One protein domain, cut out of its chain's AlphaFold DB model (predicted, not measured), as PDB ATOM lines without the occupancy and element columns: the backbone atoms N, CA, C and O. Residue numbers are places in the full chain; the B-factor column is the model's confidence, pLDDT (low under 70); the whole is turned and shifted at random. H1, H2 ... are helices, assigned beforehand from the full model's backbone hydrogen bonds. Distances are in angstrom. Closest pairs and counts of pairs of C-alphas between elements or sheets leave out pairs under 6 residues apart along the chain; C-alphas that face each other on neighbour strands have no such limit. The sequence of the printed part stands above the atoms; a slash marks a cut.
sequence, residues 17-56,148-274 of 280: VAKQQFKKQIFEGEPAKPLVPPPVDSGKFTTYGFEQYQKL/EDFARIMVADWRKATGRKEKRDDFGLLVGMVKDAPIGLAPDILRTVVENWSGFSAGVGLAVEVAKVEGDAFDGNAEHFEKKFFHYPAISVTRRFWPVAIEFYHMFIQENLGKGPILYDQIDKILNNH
ATOM      1  N   VAL A  17       9.863  10.924  30.511       72.06
ATOM      2  CA  VAL A  17       9.155  11.366  31.720       72.06
ATOM      3  C   VAL A  17       9.798  10.756  32.966       72.06
ATOM      4  O   VAL A  17      10.185  11.496  33.873       72.06
ATOM      5  N   ALA A  18      10.029   9.440  32.976       71.31
ATOM      6  CA  ALA A  18      10.736   8.767  34.065       71.31
ATOM      7  C   ALA A  18      12.160   9.327  34.261       71.31
ATOM      8  O   ALA A  18      12.576   9.611  35.386       71.31
ATOM      9  N   LYS A  19      12.886   9.593  33.162       73.38
ATOM     10  CA  LYS A  19      14.229  10.208  33.195       73.38
ATOM     11  C   LYS A  19      14.227  11.619  33.807       73.38
ATOM     12  O   LYS A  19      15.150  11.970  34.544       73.38
ATOM     13  N   GLN A  20      13.209  12.437  33.533       72.19
ATOM     14  CA  GLN A  20      13.081  13.769  34.142       72.19
ATOM     15  C   GLN A  20      12.748  13.698  35.636       72.19
ATOM     16  O   GLN A  20      13.361  14.411  36.435       72.19
ATOM     17  N   GLN A  21      11.824  12.817  36.025       70.62
ATOM     18  CA  GLN A  21      11.450  12.623  37.427       70.62
ATOM     19  C   GLN A  21      12.635  12.124  38.266       70.62
ATOM     20  O   GLN A  21      12.862  12.606  39.377       70.62
ATOM     21  N   PHE A  22      13.459  11.251  37.687       69.50
ATOM     22  CA  PHE A  22      14.724  10.812  38.262       69.50
ATOM     23  C   PHE A  22      15.694  11.965  38.539       69.50
ATOM     24  O   PHE A  22      16.188  12.112  39.659       69.50
ATOM     25  N   LYS A  23      15.948  12.807  37.525       71.56
ATOM     26  CA  LYS A  23      16.862  13.950  37.650       71.56
ATOM     27  C   LYS A  23      16.428  14.868  38.794       71.56
ATOM     28  O   LYS A  23      17.260  15.273  39.603       71.56
ATOM     29  N   LYS A  24      15.126  15.129  38.899       74.25
ATOM     30  CA  LYS A  24      14.553  15.934  39.976       74.25
ATOM     31  C   LYS A  24      14.839  15.337  41.358       74.25
ATOM     32  O   LYS A  24      15.279  16.046  42.249       74.25
ATOM     33  N   GLN A  25      14.645  14.036  41.557       69.06
ATOM     34  CA  GLN A  25      14.843  13.440  42.882       69.06
ATOM     35  C   GLN A  25      16.312  13.327  43.303       69.06
ATOM     36  O   GLN A  25      16.611  13.562  44.470       69.06
ATOM     37  N   ILE A  26      17.223  12.979  42.387       68.38
ATOM     38  CA  ILE A  26      18.650  12.854  42.729       68.38
ATOM     39  C   ILE A  26      19.286  14.212  43.003       68.38
ATOM     40  O   ILE A  26      20.060  14.343  43.948       68.38
ATOM     41  N   PHE A  27      19.004  15.202  42.154       67.94
ATOM     42  CA  PHE A  27      19.712  16.479  42.203       67.94
ATOM     43  C   PHE A  27      18.972  17.553  43.005       67.94
ATOM     44  O   PHE A  27      19.613  18.486  43.478       67.94
ATOM     45  N   GLU A  28      17.650  17.437  43.165       70.56
ATOM     46  CA  GLU A  28      16.809  18.477  43.779       70.56
ATOM     47  C   GLU A  28      16.042  17.980  45.021       70.56
ATOM     48  O   GLU A  28      15.431  18.785  45.723       70.56
ATOM     49  N   GLY A  29      16.055  16.674  45.314       61.72
ATOM     50  CA  GLY A  29      15.378  16.093  46.477       61.72
ATOM     51  C   GLY A  29      16.217  16.144  47.756       61.72
ATOM     52  O   GLY A  29      17.429  15.930  47.727       61.72
ATOM     53  N   GLU A  30      15.574  16.364  48.909       58.53
ATOM     54  CA  GLU A  30      16.240  16.162  50.199       58.53
ATOM     55  C   GLU A  30      16.569  14.671  50.403       58.53
ATOM     56  O   GLU A  30      15.716  13.808  50.156       58.53
ATOM     57  N   PRO A  31      17.781  14.328  50.881       62.22
ATOM     58  CA  PRO A  31      18.136  12.944  51.144       62.22
ATOM     59  C   PRO A  31      17.237  12.394  52.253       62.22
ATOM     60  O   PRO A  31      17.286  12.844  53.401       62.22
ATOM     61  N   ALA A  32      16.415  11.401  51.914       59.66
ATOM     62  CA  ALA A  32      15.587  10.709  52.892       59.66
ATOM     63  C   ALA A  32      16.486  10.132  53.994       59.66
ATOM     64  O   ALA A  32      17.346   9.294  53.719       59.66
ATOM     65  N   LYS A  33      16.295  10.575  55.242       58.62
ATOM     66  CA  LYS A  33      17.005  10.017  56.396       58.62
ATOM     67  C   LYS A  33      16.385   8.660  56.730       58.62
ATOM     68  O   LYS A  33      15.230   8.631  57.161       58.62
ATOM     69  N   PRO A  34      17.094   7.537  56.535       58.41
ATOM     70  CA  PRO A  34      16.554   6.251  56.927       58.41
ATOM     71  C   PRO A  34      16.437   6.198  58.455       58.41
ATOM     72  O   PRO A  34      17.300   6.705  59.172       58.41
ATOM     73  N   LEU A  35      15.372   5.567  58.958       54.66
ATOM     74  CA  LEU A  35      15.141   5.407  60.401       54.66
ATOM     75  C   LEU A  35      16.254   4.586  61.086       54.66
ATOM     76  O   LEU A  35      16.459   4.696  62.290       54.66
ATOM     77  N   VAL A  36      16.958   3.754  60.308       61.38
ATOM     78  CA  VAL A  36      18.079   2.906  60.728       61.38
ATOM     79  C   VAL A  36      19.133   2.928  59.616       61.38
ATOM     80  O   VAL A  36      18.755   2.764  58.451       61.38
ATOM     81  N   PRO A  37      20.431   3.117  59.921       65.06
ATOM     82  CA  PRO A  37      21.472   3.075  58.903       65.06
ATOM     83  C   PRO A  37      21.507   1.684  58.252       65.06
ATOM     84  O   PRO A  37      21.387   0.670  58.951       65.06
ATOM     85  N   PRO A  38      21.623   1.612  56.918       68.44
ATOM     86  CA  PRO A  38      21.661   0.334  56.232       68.44
ATOM     87  C   PRO A  38      23.006  -0.378  56.498       68.44
ATOM     88  O   PRO A  38      23.943   0.243  57.015       68.44
ATOM     89  N   PRO A  39      23.120  -1.683  56.188       76.94
ATOM     90  CA  PRO A  39      24.384  -2.401  56.309       76.94
ATOM     91  C   PRO A  39      25.472  -1.702  55.488       76.94
ATOM     92  O   PRO A  39      25.214  -1.247  54.375       76.94
ATOM     93  N   VAL A  40      26.688  -1.624  56.025       82.69
ATOM     94  CA  VAL A  40      27.820  -1.066  55.277       82.69
ATOM     95  C   VAL A  40      28.161  -2.012  54.130       82.69
ATOM     96  O   VAL A  40      28.417  -3.194  54.366       82.69
ATOM     97  N   ASP A  41      28.161  -1.486  52.907       88.88
ATOM     98  CA  ASP A  41      28.537  -2.255  51.726       88.88
ATOM     99  C   ASP A  41      30.007  -2.654  51.809       88.88
ATOM    100  O   ASP A  41      30.880  -1.858  52.163       88.88
ATOM    101  N   SER A  42      30.287  -3.908  51.468       89.75
ATOM    102  CA  SER A  42      31.657  -4.414  51.498       89.75
ATOM    103  C   SER A  42      32.486  -3.985  50.283       89.75
ATOM    104  O   SER A  42      33.714  -4.072  50.331       89.75
ATOM    105  N   GLY A  43      31.828  -3.575  49.191       88.62
ATOM    106  CA  GLY A  43      32.431  -3.344  47.876       88.62
ATOM    107  C   GLY A  43      32.924  -4.623  47.191       88.62
ATOM    108  O   GLY A  43      33.611  -4.547  46.173       88.62
ATOM    109  N   LYS A  44      32.644  -5.803  47.757       90.44
ATOM    110  CA  LYS A  44      33.139  -7.087  47.254       90.44
ATOM    111  C   LYS A  44      32.119  -7.732  46.329       90.44
ATOM    112  O   LYS A  44      30.920  -7.667  46.563       90.44
ATOM    113  N   PHE A  45      32.618  -8.401  45.301       92.19
ATOM    114  CA  PHE A  45      31.848  -9.333  44.489       92.19
ATOM    115  C   PHE A  45      32.661 -10.617  44.326       92.19
ATOM    116  O   PHE A  45      33.857 -10.673  44.629       92.19
ATOM    117  N   THR A  46      32.009 -11.676  43.867       91.56
ATOM    118  CA  THR A  46      32.625 -12.998  43.755       91.56
ATOM    119  C   THR A  46      32.236 -13.668  42.446       91.56
ATOM    120  O   THR A  46      31.140 -13.476  41.930       91.56
ATOM    121  N   THR A  47      33.161 -14.453  41.904       93.88
ATOM    122  CA  THR A  47      32.971 -15.308  40.720       93.88
ATOM    123  C   THR A  47      33.216 -16.782  41.045       93.88
ATOM    124  O   THR A  47      33.302 -17.629  40.155       93.88
ATOM    125  N   TYR A  48      33.377 -17.100  42.337       93.12
ATOM    126  CA  TYR A  48      33.774 -18.430  42.790       93.12
ATOM    127  C   TYR A  48      32.738 -19.489  42.405       93.12
ATOM    128  O   TYR A  48      33.115 -20.590  42.014       93.12
ATOM    129  N   GLY A  49      31.442 -19.176  42.487       92.88
ATOM    130  CA  GLY A  49      30.380 -20.122  42.147       92.88
ATOM    131  C   GLY A  49      30.447 -20.527  40.680       92.88
ATOM    132  O   GLY A  49      30.442 -21.718  40.364       92.88
ATOM    133  N   PHE A  50      30.597 -19.544  39.798       95.88
ATOM    134  CA  PHE A  50      30.707 -19.767  38.367       95.88
ATOM    135  C   PHE A  50      32.012 -20.457  37.979       95.88
ATOM    136  O   PHE A  50      32.008 -21.371  37.158       95.88
ATOM    137  N   GLU A  51      33.128 -20.096  38.615       95.19
ATOM    138  CA  GLU A  51      34.406 -20.777  38.404       95.19
ATOM    139  C   GLU A  51      34.309 -22.267  38.775       95.19
ATOM    140  O   GLU A  51      34.767 -23.134  38.025       95.19
ATOM    141  N   GLN A  52      33.684 -22.590  39.913       94.81
ATOM    142  CA  GLN A  52      33.440 -23.979  40.303       94.81
ATOM    143  C   GLN A  52      32.519 -24.681  39.308       94.81
ATOM    144  O   GLN A  52      32.817 -25.800  38.892       94.81
ATOM    145  N   TYR A  53      31.453 -24.022  38.860       95.38
ATOM    146  CA  TYR A  53      30.567 -24.572  37.840       95.38
ATOM    147  C   TYR A  53      31.316 -24.889  36.533       95.38
ATOM    148  O   TYR A  53      31.206 -25.999  36.013       95.38
ATOM    149  N   GLN A  54      32.175 -23.991  36.046       95.31
ATOM    150  CA  GLN A  54      33.007 -24.252  34.867       95.31
ATOM    151  C   GLN A  54      33.964 -25.437  35.065       95.31
ATOM    152  O   GLN A  54      34.186 -26.211  34.130       95.31
ATOM    153  N   LYS A  55      34.534 -25.608  36.266       95.00
ATOM    154  CA  LYS A  55      35.360 -26.784  36.600       95.00
ATOM    155  C   LYS A  55      34.540 -28.072  36.536       95.00
ATOM    156  O   LYS A  55      35.015 -29.065  35.985       95.00
ATOM    157  N   LEU A  56      33.304 -28.046  37.031       93.19
ATOM    158  CA  LEU A  56      32.384 -29.178  36.921       93.19
ATOM    159  C   LEU A  56      32.053 -29.491  35.456       93.19
ATOM    160  O   LEU A  56      32.070 -30.660  35.088       93.19
ATOM    161  N   GLU A 148      17.080 -26.260  41.291       95.50
ATOM    162  CA  GLU A 148      16.964 -26.449  42.736       95.50
ATOM    163  C   GLU A 148      18.313 -26.693  43.413       95.50
ATOM    164  O   GLU A 148      18.502 -26.250  44.545       95.50
ATOM    165  N   ASP A 149      19.262 -27.349  42.739       94.50
ATOM    166  CA  ASP A 149      20.618 -27.528  43.265       94.50
ATOM    167  C   ASP A 149      21.314 -26.172  43.455       94.50
ATOM    168  O   ASP A 149      21.845 -25.890  44.533       94.50
ATOM    169  N   PHE A 150      21.231 -25.281  42.460       96.75
ATOM    170  CA  PHE A 150      21.724 -23.906  42.596       96.75
ATOM    171  C   PHE A 150      20.966 -23.121  43.675       96.75
ATOM    172  O   PHE A 150      21.592 -22.417  44.467       96.75
ATOM    173  N   ALA A 151      19.643 -23.280  43.782       97.06
ATOM    174  CA  ALA A 151      18.866 -22.626  44.835       97.06
ATOM    175  C   ALA A 151      19.287 -23.096  46.240       97.06
ATOM    176  O   ALA A 151      19.325 -22.298  47.175       97.06
ATOM    177  N   ARG A 152      19.668 -24.370  46.416       95.94
ATOM    178  CA  ARG A 152      20.218 -24.871  47.690       95.94
ATOM    179  C   ARG A 152      21.574 -24.249  48.020       95.94
ATOM    180  O   ARG A 152      21.816 -23.960  49.192       95.94
ATOM    181  N   ILE A 153      22.426 -24.007  47.019       96.69
ATOM    182  CA  ILE A 153      23.667 -23.234  47.200       96.69
ATOM    183  C   ILE A 153      23.327 -21.814  47.660       96.69
ATOM    184  O   ILE A 153      23.845 -21.362  48.678       96.69
ATOM    185  N   MET A 154      22.380 -21.156  46.987       98.00
ATOM    186  CA  MET A 154      21.915 -19.814  47.352       98.00
ATOM    187  C   MET A 154      21.341 -19.747  48.775       98.00
ATOM    188  O   MET A 154      21.600 -18.780  49.483       98.00
ATOM    189  N   VAL A 155      20.622 -20.776  49.244       97.56
ATOM    190  CA  VAL A 155      20.167 -20.868  50.647       97.56
ATOM    191  C   VAL A 155      21.349 -20.924  51.616       97.56
ATOM    192  O   VAL A 155      21.325 -20.265  52.658       97.56
ATOM    193  N   ALA A 156      22.376 -21.721  51.312       97.12
ATOM    194  CA  ALA A 156      23.562 -21.814  52.158       97.12
ATOM    195  C   ALA A 156      24.311 -20.472  52.218       97.12
ATOM    196  O   ALA A 156      24.651 -20.017  53.312       97.12
ATOM    197  N   ASP A 157      24.487 -19.816  51.069       95.81
ATOM    198  CA  ASP A 157      25.103 -18.492  50.959       95.81
ATOM    199  C   ASP A 157      24.297 -17.431  51.721       95.81
ATOM    200  O   ASP A 157      24.857 -16.679  52.520       95.81
ATOM    201  N   TRP A 158      22.970 -17.433  51.567       95.81
ATOM    202  CA  TRP A 158      22.058 -16.550  52.292       95.81
ATOM    203  C   TRP A 158      22.194 -16.692  53.808       95.81
ATOM    204  O   TRP A 158      22.358 -15.699  54.521       95.81
ATOM    205  N   ARG A 159      22.142 -17.928  54.319       96.38
ATOM    206  CA  ARG A 159      22.270 -18.210  55.756       96.38
ATOM    207  C   ARG A 159      23.632 -17.790  56.284       96.38
ATOM    208  O   ARG A 159      23.710 -17.236  57.376       96.38
ATOM    209  N   LYS A 160      24.692 -18.046  55.516       94.69
ATOM    210  CA  LYS A 160      26.061 -17.675  55.877       94.69
ATOM    211  C   LYS A 160      26.222 -16.160  55.975       94.69
ATOM    212  O   LYS A 160      26.829 -15.686  56.926       94.69
ATOM    213  N   ALA A 161      25.681 -15.421  55.012       91.50
ATOM    214  CA  ALA A 161      25.849 -13.977  54.940       91.50
ATOM    215  C   ALA A 161      24.934 -13.219  55.915       91.50
ATOM    216  O   ALA A 161      25.351 -12.239  56.520       91.50
ATOM    217  N   THR A 162      23.694 -13.680  56.100       92.06
ATOM    218  CA  THR A 162      22.700 -12.971  56.925       92.06
ATOM    219  C   THR A 162      22.583 -13.505  58.352       92.06
ATOM    220  O   THR A 162      21.993 -12.841  59.199       92.06
ATOM    221  N   GLY A 163      23.068 -14.722  58.627       94.19
ATOM    222  CA  GLY A 163      22.828 -15.433  59.888       94.19
ATOM    223  C   GLY A 163      21.372 -15.874  60.089       94.19
ATOM    224  O   GLY A 163      21.008 -16.335  61.171       94.19
ATOM    225  N   ARG A 164      20.511 -15.726  59.074       92.38
ATOM    226  CA  ARG A 164      19.063 -15.952  59.174       92.38
ATOM    227  C   ARG A 164      18.639 -17.172  58.375       92.38
ATOM    228  O   ARG A 164      19.162 -17.455  57.301       92.38
ATOM    229  N   LYS A 165      17.629 -17.869  58.893       95.12
ATOM    230  CA  LYS A 165      16.950 -18.944  58.174       95.12
ATOM    231  C   LYS A 165      15.924 -18.349  57.207       95.12
ATOM    232  O   LYS A 165      15.180 -17.442  57.576       95.12
ATOM    233  N   GLU A 166      15.893 -18.869  55.992       94.75
ATOM    234  CA  GLU A 166      14.878 -18.578  54.985       94.75
ATOM    235  C   GLU A 166      13.511 -19.156  55.386       94.75
ATOM    236  O   GLU A 166      13.414 -20.152  56.115       94.75
ATOM    237  N   LYS A 167      12.433 -18.529  54.915       94.50
ATOM    238  CA  LYS A 167      11.075 -19.061  55.034       94.50
ATOM    239  C   LYS A 167      10.867 -20.192  54.030       94.50
ATOM    240  O   LYS A 167      11.570 -20.299  53.031       94.50
ATOM    241  N   ARG A 168       9.845 -21.020  54.261       89.81
ATOM    242  CA  ARG A 168       9.499 -22.122  53.349       89.81
ATOM    243  C   ARG A 168       9.251 -21.633  51.917       89.81
ATOM    244  O   ARG A 168       9.713 -22.272  50.976       89.81
ATOM    245  N   ASP A 169       8.575 -20.498  51.777       94.31
ATOM    246  CA  ASP A 169       8.193 -19.949  50.473       94.31
ATOM    247  C   ASP A 169       9.367 -19.255  49.762       94.31
ATOM    248  O   ASP A 169       9.369 -19.139  48.537       94.31
ATOM    249  N   ASP A 170      10.419 -18.880  50.504       96.31
ATOM    250  CA  ASP A 170      11.610 -18.233  49.943       96.31
ATOM    251  C   ASP A 170      12.376 -19.168  49.002       96.31
ATOM    252  O   ASP A 170      12.974 -18.713  48.028       96.31
ATOM    253  N   PHE A 171      12.335 -20.484  49.242       95.81
ATOM    254  CA  PHE A 171      13.020 -21.443  48.376       95.81
ATOM    255  C   PHE A 171      12.488 -21.392  46.937       95.81
ATOM    256  O   PHE A 171      13.272 -21.400  45.991       95.81
ATOM    257  N   GLY A 172      11.168 -21.265  46.760       95.88
ATOM    258  CA  GLY A 172      10.559 -21.121  45.435       95.88
ATOM    259  C   GLY A 172      11.006 -19.842  44.719       95.88
ATOM    260  O   GLY A 172      11.228 -19.858  43.509       95.88
ATOM    261  N   LEU A 173      11.215 -18.756  45.470       97.50
ATOM    262  CA  LEU A 173      11.729 -17.495  44.934       97.50
ATOM    263  C   LEU A 173      13.174 -17.646  44.449       97.50
ATOM    264  O   LEU A 173      13.485 -17.205  43.346       97.50
ATOM    265  N   LEU A 174      14.032 -18.321  45.219       97.94
ATOM    266  CA  LEU A 174      15.415 -18.603  44.816       97.94
ATOM    267  C   LEU A 174      15.467 -19.471  43.552       97.94
ATOM    268  O   LEU A 174      16.225 -19.166  42.640       97.94
ATOM    269  N   VAL A 175      14.616 -20.497  43.442       97.00
ATOM    270  CA  VAL A 175      14.504 -21.298  42.207       97.00
ATOM    271  C   VAL A 175      14.106 -20.426  41.013       97.00
ATOM    272  O   VAL A 175      14.638 -20.612  39.921       97.00
ATOM    273  N   GLY A 176      13.198 -19.466  41.210       96.00
ATOM    274  CA  GLY A 176      12.841 -18.480  40.188       96.00
ATOM    275  C   GLY A 176      14.035 -17.632  39.743       96.00
ATOM    276  O   GLY A 176      14.282 -17.523  38.552       96.00
ATOM    277  N   MET A 177      14.824 -17.108  40.687       97.12
ATOM    278  CA  MET A 177      16.043 -16.347  40.370       97.12
ATOM    279  C   MET A 177      17.047 -17.166  39.552       97.12
ATOM    280  O   MET A 177      17.662 -16.648  38.625       97.12
ATOM    281  N   VAL A 178      17.214 -18.453  39.883       97.25
ATOM    282  CA  VAL A 178      18.125 -19.336  39.142       97.25
ATOM    283  C   VAL A 178      17.674 -19.519  37.695       97.25
ATOM    284  O   VAL A 178      18.521 -19.521  36.810       97.25
ATOM    285  N   LYS A 179      16.368 -19.675  37.451       95.38
ATOM    286  CA  LYS A 179      15.821 -19.825  36.091       95.38
ATOM    287  C   LYS A 179      16.045 -18.585  35.229       95.38
ATOM    288  O   LYS A 179      16.253 -18.717  34.030       95.38
ATOM    289  N   ASP A 180      15.991 -17.413  35.851       94.62
ATOM    290  CA  ASP A 180      16.068 -16.125  35.161       94.62
ATOM    291  C   ASP A 180      17.516 -15.639  34.971       94.62
ATOM    292  O   ASP A 180      17.754 -14.651  34.279       94.62
ATOM    293  N   ALA A 181      18.492 -16.291  35.607       95.12
ATOM    294  CA  ALA A 181      19.908 -15.961  35.489       95.12
ATOM    295  C   ALA A 181      20.616 -16.886  34.487       95.12
ATOM    296  O   ALA A 181      20.210 -18.041  34.320       95.12
ATOM    297  N   PRO A 182      21.737 -16.451  33.882       95.06
ATOM    298  CA  PRO A 182      22.578 -17.364  33.125       95.06
ATOM    299  C   PRO A 182      23.049 -18.526  34.000       95.06
ATOM    300  O   PRO A 182      23.346 -18.368  35.194       95.06
ATOM    301  N   ILE A 183      23.144 -19.706  33.391       93.56
ATOM    302  CA  ILE A 183      23.459 -20.939  34.109       93.56
ATOM    303  C   ILE A 183      24.782 -20.817  34.882       93.56
ATOM    304  O   ILE A 183      25.818 -20.425  34.345       93.56
ATOM    305  N   GLY A 184      24.739 -21.150  36.172       94.94
ATOM    306  CA  GLY A 184      25.893 -21.084  37.070       94.94
ATOM    307  C   GLY A 184      26.187 -19.714  37.696       94.94
ATOM    308  O   GLY A 184      26.966 -19.678  38.645       94.94
ATOM    309  N   LEU A 185      25.564 -18.614  37.245       97.06
ATOM    310  CA  LEU A 185      25.834 -17.268  37.788       97.06
ATOM    311  C   LEU A 185      24.936 -16.865  38.964       97.06
ATOM    312  O   LEU A 185      25.347 -16.044  39.783       97.06
ATOM    313  N   ALA A 186      23.741 -17.449  39.104       97.56
ATOM    314  CA  ALA A 186      22.776 -17.037  40.132       97.56
ATOM    315  C   ALA A 186      23.347 -16.962  41.571       97.56
ATOM    316  O   ALA A 186      23.070 -15.977  42.263       97.56
ATOM    317  N   PRO A 187      24.176 -17.923  42.041       98.12
ATOM    318  CA  PRO A 187      24.779 -17.831  43.372       98.12
ATOM    319  C   PRO A 187      25.732 -16.640  43.548       98.12
ATOM    320  O   PRO A 187      25.753 -16.026  44.614       98.12
ATOM    321  N   ASP A 188      26.515 -16.306  42.521       98.00
ATOM    322  CA  ASP A 188      27.470 -15.191  42.562       98.00
ATOM    323  C   ASP A 188      26.750 -13.833  42.551       98.00
ATOM    324  O   ASP A 188      27.111 -12.931  43.314       98.00
ATOM    325  N   ILE A 189      25.671 -13.721  41.768       97.81
ATOM    326  CA  ILE A 189      24.795 -12.540  41.741       97.81
ATOM    327  C   ILE A 189      24.176 -12.315  43.125       97.81
ATOM    328  O   ILE A 189      24.275 -11.219  43.679       97.81
ATOM    329  N   LEU A 190      23.596 -13.359  43.735       97.75
ATOM    330  CA  LEU A 190      22.994 -13.238  45.066       97.75
ATOM    331  C   LEU A 190      24.022 -12.841  46.128       97.75
ATOM    332  O   LEU A 190      23.739 -11.954  46.933       97.75
ATOM    333  N   ARG A 191      25.204 -13.474  46.144       96.94
ATOM    334  CA  ARG A 191      26.269 -13.121  47.096       96.94
ATOM    335  C   ARG A 191      26.647 -11.646  46.975       96.94
ATOM    336  O   ARG A 191      26.680 -10.957  47.988       96.94
ATOM    337  N   THR A 192      26.811 -11.151  45.751       96.94
ATOM    338  CA  THR A 192      27.139  -9.742  45.485       96.94
ATOM    339  C   THR A 192      26.044  -8.792  45.972       96.94
ATOM    340  O   THR A 192      26.348  -7.781  46.603       96.94
ATOM    341  N   VAL A 193      24.767  -9.125  45.755       96.19
ATOM    342  CA  VAL A 193      23.635  -8.330  46.265       96.19
ATOM    343  C   VAL A 193      23.615  -8.286  47.790       96.19
ATOM    344  O   VAL A 193      23.400  -7.230  48.376       96.19
ATOM    345  N   VAL A 194      23.822  -9.425  48.450       95.25
ATOM    346  CA  VAL A 194      23.774  -9.503  49.914       95.25
ATOM    347  C   VAL A 194      24.956  -8.764  50.551       95.25
ATOM    348  O   VAL A 194      24.778  -8.104  51.572       95.25
ATOM    349  N   GLU A 195      26.141  -8.837  49.941       94.50
ATOM    350  CA  GLU A 195      27.364  -8.162  50.396       94.50
ATOM    351  C   GLU A 195      27.374  -6.643  50.144       94.50
ATOM    352  O   GLU A 195      28.170  -5.930  50.764       94.50
ATOM    353  N   ASN A 196      26.502  -6.152  49.255       94.50
ATOM    354  CA  ASN A 196      26.378  -4.737  48.881       94.50
ATOM    355  C   ASN A 196      24.904  -4.304  48.866       94.50
ATOM    356  O   ASN A 196      24.393  -3.737  47.892       94.50
ATOM    357  N   TRP A 197      24.196  -4.643  49.945       93.94
ATOM    358  CA  TRP A 197      22.754  -4.454  50.055       93.94
ATOM    359  C   TRP A 197      22.322  -2.994  49.909       93.94
ATOM    360  O   TRP A 197      21.254  -2.742  49.347       93.94
ATOM    361  N   SER A 198      23.112  -2.037  50.399       90.38
ATOM    362  CA  SER A 198      22.770  -0.614  50.316       90.38
ATOM    363  C   SER A 198      22.841  -0.121  48.876       90.38
ATOM    364  O   SER A 198      21.883   0.488  48.396       90.38
ATOM    365  N   GLY A 199      23.920  -0.451  48.163       91.38
ATOM    366  CA  GLY A 199      24.088  -0.165  46.741       91.38
ATOM    367  C   GLY A 199      22.987  -0.796  45.891       91.38
ATOM    368  O   GLY A 199      22.341  -0.102  45.104       91.38
ATOM    369  N   PHE A 200      22.676  -2.075  46.121       93.75
ATOM    370  CA  PHE A 200      21.550  -2.733  45.456       93.75
ATOM    371  C   PHE A 200      20.211  -2.044  45.775       93.75
ATOM    372  O   PHE A 200      19.418  -1.770  44.875       93.75
ATOM    373  N   SER A 201      19.961  -1.703  47.044       91.50
ATOM    374  CA  SER A 201      18.722  -1.040  47.477       91.50
ATOM    375  C   SER A 201      18.547   0.352  46.867       91.50
ATOM    376  O   SER A 201      17.413   0.780  46.648       91.50
ATOM    377  N   ALA A 202      19.639   1.060  46.563       88.88
ATOM    378  CA  ALA A 202      19.580   2.315  45.820       88.88
ATOM    379  C   ALA A 202      19.051   2.089  44.391       88.88
ATOM    380  O   ALA A 202      18.151   2.811  43.955       88.88
ATOM    381  N   GLY A 203      19.527   1.040  43.710       90.31
ATOM    382  CA  GLY A 203      19.008   0.611  42.406       90.31
ATOM    383  C   GLY A 203      17.537   0.182  42.458       90.31
ATOM    384  O   GLY A 203      16.745   0.575  41.604       90.31
ATOM    385  N   VAL A 204      17.131  -0.545  43.504       91.94
ATOM    386  CA  VAL A 204      15.714  -0.886  43.741       91.94
ATOM    387  C   VAL A 204      14.868   0.366  43.944       91.94
ATOM    388  O   VAL A 204      13.784   0.476  43.377       91.94
ATOM    389  N   GLY A 205      15.355   1.325  44.734       89.88
ATOM    390  CA  GLY A 205      14.676   2.600  44.939       89.88
ATOM    391  C   GLY A 205      14.423   3.323  43.619       89.88
ATOM    392  O   GLY A 205      13.326   3.826  43.412       89.88
ATOM    393  N   LEU A 206      15.401   3.310  42.712       85.94
ATOM    394  CA  LEU A 206      15.245   3.859  41.371       85.94
ATOM    395  C   LEU A 206      14.174   3.118  40.560       85.94
ATOM    396  O   LEU A 206      13.290   3.758  39.997       85.94
ATOM    397  N   ALA A 207      14.208   1.786  40.547       88.00
ATOM    398  CA  ALA A 207      13.206   0.988  39.846       88.00
ATOM    399  C   ALA A 207      11.780   1.261  40.372       88.00
ATOM    400  O   ALA A 207      10.850   1.435  39.593       88.00
ATOM    401  N   VAL A 208      11.599   1.385  41.688       89.31
ATOM    402  CA  VAL A 208      10.292   1.718  42.282       89.31
ATOM    403  C   VAL A 208       9.787   3.091  41.826       89.31
ATOM    404  O   VAL A 208       8.602   3.239  41.553       89.31
ATOM    405  N   GLU A 209      10.655   4.099  41.728       85.19
ATOM    406  CA  GLU A 209      10.244   5.442  41.289       85.19
ATOM    407  C   GLU A 209       9.850   5.486  39.811       85.19
ATOM    408  O   GLU A 209       8.922   6.207  39.453       85.19
ATOM    409  N   VAL A 210      10.504   4.686  38.966       83.06
ATOM    410  CA  VAL A 210      10.063   4.478  37.581       83.06
ATOM    411  C   VAL A 210       8.686   3.817  37.557       83.06
ATOM    412  O   VAL A 210       7.781   4.292  36.874       83.06
ATOM    413  N   ALA A 211       8.509   2.758  38.348       84.88
ATOM    414  CA  ALA A 211       7.270   1.992  38.381       84.88
ATOM    415  C   ALA A 211       6.056   2.819  38.837       84.88
ATOM    416  O   ALA A 211       4.934   2.590  38.398       84.88
ATOM    417  N   LYS A 212       6.266   3.841  39.674       86.12
ATOM    418  CA  LYS A 212       5.216   4.806  40.042       86.12
ATOM    419  C   LYS A 212       4.698   5.639  38.867       86.12
ATOM    420  O   LYS A 212       3.644   6.252  38.989       86.12
ATOM    421  N   VAL A 213       5.450   5.740  37.775       81.56
ATOM    422  CA  VAL A 213       5.040   6.491  36.581       81.56
ATOM    423  C   VAL A 213       4.420   5.553  35.553       81.56
ATOM    424  O   VAL A 213       3.411   5.896  34.943       81.56
ATOM    425  N   GLU A 214       5.022   4.380  35.364       78.69
ATOM    426  CA  GLU A 214       4.749   3.514  34.210       78.69
ATOM    427  C   GLU A 214       4.089   2.175  34.583       78.69
ATOM    428  O   GLU A 214       3.645   1.445  33.701       78.69
ATOM    429  N   GLY A 215       3.984   1.857  35.876       81.88
ATOM    430  CA  GLY A 215       3.778   0.486  36.335       81.88
ATOM    431  C   GLY A 215       5.038  -0.358  36.130       81.88
ATOM    432  O   GLY A 215       6.100   0.154  35.778       81.88
ATOM    433  N   ASP A 216       4.939  -1.659  36.367       82.69
ATOM    434  CA  ASP A 216       5.982  -2.613  35.996       82.69
ATOM    435  C   ASP A 216       5.354  -3.878  35.379       82.69
ATOM    436  O   ASP A 216       4.130  -4.042  35.365       82.69
ATOM    437  N   ALA A 217       6.178  -4.791  34.863       79.12
ATOM    438  CA  ALA A 217       5.724  -5.997  34.163       79.12
ATOM    439  C   ALA A 217       4.855  -6.940  35.024       79.12
ATOM    440  O   ALA A 217       4.240  -7.878  34.513       79.12
ATOM    441  N   PHE A 218       4.814  -6.724  36.335       79.81
ATOM    442  CA  PHE A 218       4.103  -7.564  37.285       79.81
ATOM    443  C   PHE A 218       2.925  -6.846  37.957       79.81
ATOM    444  O   PHE A 218       2.024  -7.521  38.452       79.81
ATOM    445  N   ASP A 219       2.953  -5.515  38.046       80.88
ATOM    446  CA  ASP A 219       1.893  -4.689  38.615       80.88
ATOM    447  C   ASP A 219       1.759  -3.373  37.833       80.88
ATOM    448  O   ASP A 219       2.604  -2.484  37.910       80.88
ATOM    449  N   GLY A 220       0.675  -3.244  37.069       81.75
ATOM    450  CA  GLY A 220       0.390  -2.033  36.298       81.75
ATOM    451  C   GLY A 220      -0.140  -0.867  37.140       81.75
ATOM    452  O   GLY A 220      -0.344   0.217  36.598       81.75
ATOM    453  N   ASN A 221      -0.412  -1.063  38.438       83.12
ATOM    454  CA  ASN A 221      -0.931  -0.002  39.293       83.12
ATOM    455  C   ASN A 221       0.202   0.784  39.971       83.12
ATOM    456  O   ASN A 221       0.785   0.343  40.961       83.12
ATOM    457  N   ALA A 222       0.441   2.001  39.481       79.25
ATOM    458  CA  ALA A 222       1.395   2.967  40.025       79.25
ATOM    459  C   ALA A 222       1.288   3.184  41.552       79.25
ATOM    460  O   ALA A 222       2.301   3.409  42.218       79.25
ATOM    461  N   GLU A 223       0.084   3.094  42.128       81.81
ATOM    462  CA  GLU A 223      -0.152   3.340  43.558       81.81
ATOM    463  C   GLU A 223       0.410   2.238  44.468       81.81
ATOM    464  O   GLU A 223       0.643   2.471  45.652       81.81
ATOM    465  N   HIS A 224       0.668   1.041  43.935       83.88
ATOM    466  CA  HIS A 224       1.223  -0.069  44.714       83.88
ATOM    467  C   HIS A 224       2.742   0.043  44.927       83.88
ATOM    468  O   HIS A 224       3.326  -0.702  45.726       83.88
ATOM    469  N   PHE A 225       3.401   0.977  44.238       83.25
ATOM    470  CA  PHE A 225       4.843   1.158  44.304       83.25
ATOM    471  C   PHE A 225       5.223   2.111  45.432       83.25
ATOM    472  O   PHE A 225       5.335   3.321  45.266       83.25
ATOM    473  N   GLU A 226       5.480   1.547  46.608       83.38
ATOM    474  CA  GLU A 226       5.968   2.294  47.765       83.38
ATOM    475  C   GLU A 226       7.450   2.027  48.027       83.38
ATOM    476  O   GLU A 226       7.911   0.881  48.064       83.38
ATOM    477  N   LYS A 227       8.203   3.096  48.300       83.19
ATOM    478  CA  LYS A 227       9.599   2.981  48.716       83.19
ATOM    479  C   LYS A 227       9.654   2.417  50.133       83.19
ATOM    480  O   LYS A 227       9.273   3.082  51.094       83.19
ATOM    481  N   LYS A 228      10.152   1.189  50.260       81.88
ATOM    482  CA  LYS A 228      10.323   0.503  51.545       81.88
ATOM    483  C   LYS A 228      11.798   0.416  51.900       81.88
ATOM    484  O   LYS A 228      12.627   0.056  51.070       81.88
ATOM    485  N   PHE A 229      12.115   0.725  53.152       80.62
ATOM    486  CA  PHE A 229      13.468   0.612  53.685       80.62
ATOM    487  C   PHE A 229      13.588  -0.691  54.465       80.62
ATOM    488  O   PHE A 229      12.910  -0.894  55.473       80.62
ATOM    489  N   PHE A 230      14.447  -1.585  53.986       81.19
ATOM    490  CA  PHE A 230      14.704  -2.863  54.634       81.19
ATOM    491  C   PHE A 230      16.031  -2.803  55.371       81.19
ATOM    492  O   PHE A 230      17.069  -2.523  54.775       81.19
ATOM    493  N   HIS A 231      15.996  -3.111  56.664       78.94
ATOM    494  CA  HIS A 231      17.209  -3.147  57.477       78.94
ATOM    495  C   HIS A 231      18.162  -4.279  57.059       78.94
ATOM    496  O   HIS A 231      19.378  -4.133  57.125       78.94
ATOM    497  N   TYR A 232      17.602  -5.396  56.597       85.81
ATOM    498  CA  TYR A 232      18.353  -6.558  56.142       85.81
ATOM    499  C   TYR A 232      17.971  -6.908  54.707       85.81
ATOM    500  O   TYR A 232      16.826  -6.644  54.320       85.81
ATOM    501  N   PRO A 233      18.860  -7.602  53.976       92.38
ATOM    502  CA  PRO A 233      18.498  -8.265  52.737       92.38
ATOM    503  C   PRO A 233      17.192  -9.046  52.883       92.38
ATOM    504  O   PRO A 233      16.949  -9.703  53.906       92.38
ATOM    505  N   ALA A 234      16.361  -9.013  51.840       94.31
ATOM    506  CA  ALA A 234      15.125  -9.788  51.759       94.31
ATOM    507  C   ALA A 234      15.044 -10.548  50.426       94.31
ATOM    508  O   ALA A 234      15.038  -9.924  49.368       94.31
ATOM    509  N   ILE A 235      14.911 -11.882  50.480       96.94
ATOM    510  CA  ILE A 235      14.825 -12.751  49.287       96.94
ATOM    511  C   ILE A 235      13.681 -12.312  48.363       96.94
ATOM    512  O   ILE A 235      13.853 -12.274  47.149       96.94
ATOM    513  N   SER A 236      12.532 -11.927  48.923       95.50
ATOM    514  CA  SER A 236      11.388 -11.435  48.148       95.50
ATOM    515  C   SER A 236      11.686 -10.152  47.374       95.50
ATOM    516  O   SER A 236      11.303 -10.043  46.211       95.50
ATOM    517  N   VAL A 237      12.412  -9.212  47.983       94.50
ATOM    518  CA  VAL A 237      12.833  -7.964  47.328       94.50
ATOM    519  C   VAL A 237      13.849  -8.277  46.237       94.50
ATOM    520  O   VAL A 237      13.659  -7.864  45.097       94.50
ATOM    521  N   THR A 238      14.871  -9.082  46.542       96.44
ATOM    522  CA  THR A 238      15.856  -9.523  45.546       96.44
ATOM    523  C   THR A 238      15.191 -10.241  44.371       96.44
ATOM    524  O   THR A 238      15.597 -10.036  43.236       96.44
ATOM    525  N   ARG A 239      14.139 -11.039  44.607       95.75
ATOM    526  CA  ARG A 239      13.432 -11.762  43.538       95.75
ATOM    527  C   ARG A 239      12.642 -10.816  42.649       95.75
ATOM    528  O   ARG A 239      12.679 -10.980  41.431       95.75
ATOM    529  N   ARG A 240      11.908  -9.877  43.255       92.69
ATOM    530  CA  ARG A 240      11.113  -8.883  42.525       92.69
ATOM    531  C   ARG A 240      12.007  -8.025  41.638       92.69
ATOM    532  O   ARG A 240      11.692  -7.822  40.475       92.69
ATOM    533  N   PHE A 241      13.143  -7.592  42.170       94.12
ATOM    534  CA  PHE A 241      14.101  -6.749  41.460       94.12
ATOM    535  C   PHE A 241      15.308  -7.553  40.961       94.12
ATOM    536  O   PHE A 241      16.436  -7.064  40.958       94.12
ATOM    537  N   TRP A 242      15.081  -8.799  40.539       95.44
ATOM    538  CA  TRP A 242      16.150  -9.666  40.042       95.44
ATOM    539  C   TRP A 242      16.856  -9.120  38.788       95.44
ATOM    540  O   TRP A 242      18.081  -9.192  38.746       95.44
ATOM    541  N   PRO A 243      16.164  -8.479  37.823       93.00
ATOM    542  CA  PRO A 243      16.837  -7.786  36.721       93.00
ATOM    543  C   PRO A 243      17.843  -6.725  37.195       93.00
ATOM    544  O   PRO A 243      18.971  -6.673  36.711       93.00
ATOM    545  N   VAL A 244      17.473  -5.946  38.220       94.06
ATOM    546  CA  VAL A 244      18.361  -4.951  38.846       94.06
ATOM    547  C   VAL A 244      19.560  -5.637  39.503       94.06
ATOM    548  O   VAL A 244      20.669  -5.125  39.431       94.06
ATOM    549  N   ALA A 245      19.368  -6.811  40.113       96.12
ATOM    550  CA  ALA A 245      20.455  -7.586  40.710       96.12
ATOM    551  C   ALA A 245      21.463  -8.088  39.663       96.12
ATOM    552  O   ALA A 245      22.668  -8.036  39.914       96.12
ATOM    553  N   ILE A 246      20.983  -8.553  38.503       95.38
ATOM    554  CA  ILE A 246      21.836  -9.004  37.393       95.38
ATOM    555  C   ILE A 246      22.685  -7.838  36.876       95.38
ATOM    556  O   ILE A 246      23.905  -7.971  36.792       95.38
ATOM    557  N   GLU A 247      22.071  -6.688  36.587       93.44
ATOM    558  CA  GLU A 247      22.815  -5.509  36.127       93.44
ATOM    559  C   GLU A 247      23.785  -4.983  37.184       93.44
ATOM    560  O   GLU A 247      24.928  -4.662  36.873       93.44
ATOM    561  N   PHE A 248      23.364  -4.946  38.449       94.44
ATOM    562  CA  PHE A 248      24.226  -4.531  39.548       94.44
ATOM    563  C   PHE A 248      25.481  -5.410  39.633       94.44
ATOM    564  O   PHE A 248      26.588  -4.895  39.764       94.44
ATOM    565  N   TYR A 249      25.337  -6.729  39.476       96.31
ATOM    566  CA  TYR A 249      26.475  -7.642  39.372       96.31
ATOM    567  C   TYR A 249      27.331  -7.376  38.124       96.31
ATOM    568  O   TYR A 249      28.560  -7.364  38.208       96.31
ATOM    569  N   HIS A 250      26.701  -7.133  36.974       94.88
ATOM    570  CA  HIS A 250      27.396  -6.841  35.718       94.88
ATOM    571  C   HIS A 250      28.266  -5.584  35.816       94.88
ATOM    572  O   HIS A 250      29.405  -5.600  35.354       94.88
ATOM    573  N   MET A 251      27.796  -4.540  36.503       93.69
ATOM    574  CA  MET A 251      28.580  -3.327  36.758       93.69
ATOM    575  C   MET A 251      29.884  -3.629  37.510       93.69
ATOM    576  O   MET A 251      30.941  -3.136  37.117       93.69
ATOM    577  N   PHE A 252      29.843  -4.488  38.538       93.31
ATOM    578  CA  PHE A 252      31.058  -4.927  39.238       93.31
ATOM    579  C   PHE A 252      32.013  -5.683  38.309       93.31
ATOM    580  O   PHE A 252      33.227  -5.486  38.385       93.31
ATOM    581  N   ILE A 253      31.491  -6.527  37.413       93.25
ATOM    582  CA  ILE A 253      32.315  -7.216  36.412       93.25
ATOM    583  C   ILE A 253      32.996  -6.194  35.495       93.25
ATOM    584  O   ILE A 253      34.217  -6.241  35.346       93.25
ATOM    585  N   GLN A 254      32.237  -5.240  34.951       90.88
ATOM    586  CA  GLN A 254      32.725  -4.223  34.015       90.88
ATOM    587  C   GLN A 254      33.791  -3.310  34.622       90.88
ATOM    588  O   GLN A 254      34.832  -3.092  34.002       90.88
ATOM    589  N   GLU A 255      33.590  -2.843  35.858       90.81
ATOM    590  CA  GLU A 255      34.575  -2.029  36.582       90.81
ATOM    591  C   GLU A 255      35.926  -2.755  36.731       90.81
ATOM    592  O   GLU A 255      36.993  -2.133  36.787       90.81
ATOM    593  N   ASN A 256      35.897  -4.091  36.744       90.38
ATOM    594  CA  ASN A 256      37.062  -4.926  36.991       90.38
ATOM    595  C   ASN A 256      37.624  -5.628  35.739       90.38
ATOM    596  O   ASN A 256      38.656  -6.295  35.855       90.38
ATOM    597  N   LEU A 257      37.039  -5.456  34.545       86.75
ATOM    598  CA  LEU A 257      37.464  -6.136  33.306       86.75
ATOM    599  C   LEU A 257      38.951  -5.936  32.968       86.75
ATOM    600  O   LEU A 257      39.618  -6.869  32.535       86.75
ATOM    601  N   GLY A 258      39.494  -4.740  33.212       80.94
ATOM    602  CA  GLY A 258      40.898  -4.417  32.916       80.94
ATOM    603  C   GLY A 258      41.911  -4.853  33.980       80.94
ATOM    604  O   GLY A 258      43.114  -4.724  33.767       80.94
ATOM    605  N   LYS A 259      41.446  -5.321  35.143       85.69
ATOM    606  CA  LYS A 259      42.296  -5.674  36.300       85.69
ATOM    607  C   LYS A 259      42.133  -7.131  36.732       85.69
ATOM    608  O   LYS A 259      42.899  -7.614  37.563       85.69
ATOM    609  N   GLY A 260      41.108  -7.802  36.218       80.19
ATOM    610  CA  GLY A 260      40.676  -9.112  36.664       80.19
ATOM    611  C   GLY A 260      41.199 -10.281  35.830       80.19
ATOM    612  O   GLY A 260      41.869 -10.104  34.813       80.19
ATOM    613  N   PRO A 261      40.889 -11.516  36.258       84.44
ATOM    614  CA  PRO A 261      41.162 -12.720  35.487       84.44
ATOM    615  C   PRO A 261      40.347 -12.759  34.185       84.44
ATOM    616  O   PRO A 261      39.266 -12.183  34.096       84.44
ATOM    617  N   ILE A 262      40.804 -13.570  33.219       86.38
ATOM    618  CA  ILE A 262      40.107 -13.874  31.945       86.38
ATOM    619  C   ILE A 262      38.640 -14.288  32.159       86.38
ATOM    620  O   ILE A 262      37.791 -14.073  31.298       86.38
ATOM    621  N   LEU A 263      38.322 -14.863  33.322       91.00
ATOM    622  CA  LEU A 263      36.961 -15.224  33.700       91.00
ATOM    623  C   LEU A 263      35.987 -14.031  33.658       91.00
ATOM    624  O   LEU A 263      34.817 -14.236  33.361       91.00
ATOM    625  N   TYR A 264      36.437 -12.801  33.915       92.00
ATOM    626  CA  TYR A 264      35.552 -11.628  33.921       92.00
ATOM    627  C   TYR A 264      35.078 -11.271  32.513       92.00
ATOM    628  O   TYR A 264      33.893 -11.023  32.330       92.00
ATOM    629  N   ASP A 265      35.960 -11.351  31.514       91.75
ATOM    630  CA  ASP A 265      35.598 -11.185  30.098       91.75
ATOM    631  C   ASP A 265      34.590 -12.257  29.646       91.75
ATOM    632  O   ASP A 265      33.647 -11.975  28.909       91.75
ATOM    633  N   GLN A 266      34.726 -13.490  30.145       93.19
ATOM    634  CA  GLN A 266      33.747 -14.547  29.870       93.19
ATOM    635  C   GLN A 266      32.382 -14.246  30.494       93.19
ATOM    636  O   GLN A 266      31.362 -14.429  29.835       93.19
ATOM    637  N   ILE A 267      32.359 -13.799  31.752       93.44
ATOM    638  CA  ILE A 267      31.119 -13.442  32.451       93.44
ATOM    639  C   ILE A 267      30.452 -12.243  31.772       93.44
ATOM    640  O   ILE A 267      29.253 -12.297  31.522       93.44
ATOM    641  N   ASP A 268      31.212 -11.208  31.415       93.62
ATOM    642  CA  ASP A 268      30.706 -10.033  30.702       93.62
ATOM    643  C   ASP A 268      30.052 -10.421  29.371       93.62
ATOM    644  O   ASP A 268      28.916 -10.042  29.108       93.62
ATOM    645  N   LYS A 269      30.700 -11.279  28.574       93.75
ATOM    646  CA  LYS A 269      30.107 -11.812  27.337       93.75
ATOM    647  C   LYS A 269      28.827 -12.604  27.584       93.75
ATOM    648  O   LYS A 269      27.898 -12.511  26.788       93.75
ATOM    649  N   ILE A 270      28.769 -13.405  28.648       93.38
ATOM    650  CA  ILE A 270      27.559 -14.160  29.000       93.38
ATOM    651  C   ILE A 270      26.429 -13.202  29.378       93.38
ATOM    652  O   ILE A 270      25.317 -13.379  28.895       93.38
ATOM    653  N   LEU A 271      26.714 -12.189  30.198       91.75
ATOM    654  CA  LEU A 271      25.727 -11.211  30.653       91.75
ATOM    655  C   LEU A 271      25.238 -10.311  29.511       91.75
ATOM    656  O   LEU A 271      24.038 -10.106  29.396       91.75
ATOM    657  N   ASN A 272      26.128  -9.866  28.620       89.06
ATOM    658  CA  ASN A 272      25.765  -9.082  27.431       89.06
ATOM    659  C   ASN A 272      24.863  -9.853  26.453       89.06
ATOM    660  O   ASN A 272      24.058  -9.250  25.753       89.06
ATOM    661  N   ASN A 273      25.009 -11.179  26.385       90.19
ATOM    662  CA  ASN A 273      24.180 -12.037  25.535       90.19
ATOM    663  C   ASN A 273      22.926 -12.559  26.250       90.19
ATOM    664  O   ASN A 273      22.115 -13.249  25.630       90.19
ATOM    665  N   HIS A 274      22.787 -12.305  27.552       88.69
ATOM    666  CA  HIS A 274      21.639 -12.752  28.324       88.69
ATOM    667  C   HIS A 274      20.517 -11.734  28.199       88.69
ATOM    668  O   HIS A 274      20.680 -10.573  28.564       88.69
TER     669      HIS A 274
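AT A GLANCE: This is residues 17 to 56 and 148 to 274 of the 280 residues of an uncharacterized protein of Rhodobacter sp. LPB0142 (UniProt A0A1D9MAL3). The longest helix, H6, runs from a core of crossed helices toward one end of the domain, where H1 packs slantwise on its second half. In the core H5 and H8 cross nearly at right angles; H3 lies side by side with H5, H4 crosses H3 and H7 packs on H4, while H9 folds back from H8 as a hairpin and H2 reaches out at the end away from H1. The printed part has 167 residues with nine named helices, H1 to H9 in chain order, and no named strand; its class is all helix. It is compact, with a radius of gyration of the C-alphas of 16.5 A and spans of 48 by 40 by 31 A.

IN THESE COORDINATES: H6, residues 197 to 214, is 25.3 A long from first to last C-alpha, from (22.754, -4.454, 50.055) to (4.749, 3.514, 34.210). H8, residues 242 to 256, is 21.7 A long and H3, residues 148 to 162, is 20.4 A. H1 is residues 17 to 28, beginning at C-alpha 17, (9.155, 11.366, 31.720). H2 is residues 48 to 56, H4 170 to 180, H5 186 to 195 and H7 235 to 240. H9, residues 262 to 272, ends at C-alpha 272, (25.765, -9.082, 27.431).

HOW THE PARTS SIT: H6 touches H8 with residues 200 to 207 alone, at a steep tilt of 51 degrees, the C-alphas of Gly 203 and Val 244 closest at 6.6 A. Its residues 206 to 214 touch H1 at a steep tilt of 47 degrees, closest at Ala 18 and Val 210, 5.6 A between C-alphas. H5 and H8 touch about perpendicular, at 81 degrees, with C-alphas 189 and 249 closest at 5.7 A. H3 and H5 run the same way at a shallow tilt of 11 degrees, the C-alphas of Met 154 and Pro 187 closest at 5.3 A. H4 touches H3 at Val 175 and Ala 151, their closest C-alphas, 5.3 A apart, and H7 at Leu 173 and Arg 239, closest at 6.1 A. H8 and H9 form a helical hairpin at 37 degrees, only just steep, with C-alphas 253 and 264 closest at 6.0 A. H2 and H5 touch only at their ends, C-alphas 49 and 188 being closest at 5.7 A. H1 and H2 are apart. Every O i to N i+4 pair is within hydrogen-bond range in H1, H2, H3, H4, H5, H7 and H9; in H6 13 of 14 are, in H8 10 of 11.

THE WHOLE: The C-alphas of Glu 28 and Leu 56 are the two farthest apart, at 50.6 A. Residues 57 to 147 are not printed, and C-alphas 56 and 148 are 16.7 A apart across this cut. The links H1 to H2 and H6 to H7 are long, and residues 27 to 33 stand free. The mean pLDDT of the printed part is 88.1; it is under 70 at residues 22, 25 to 27 and 29 to 38.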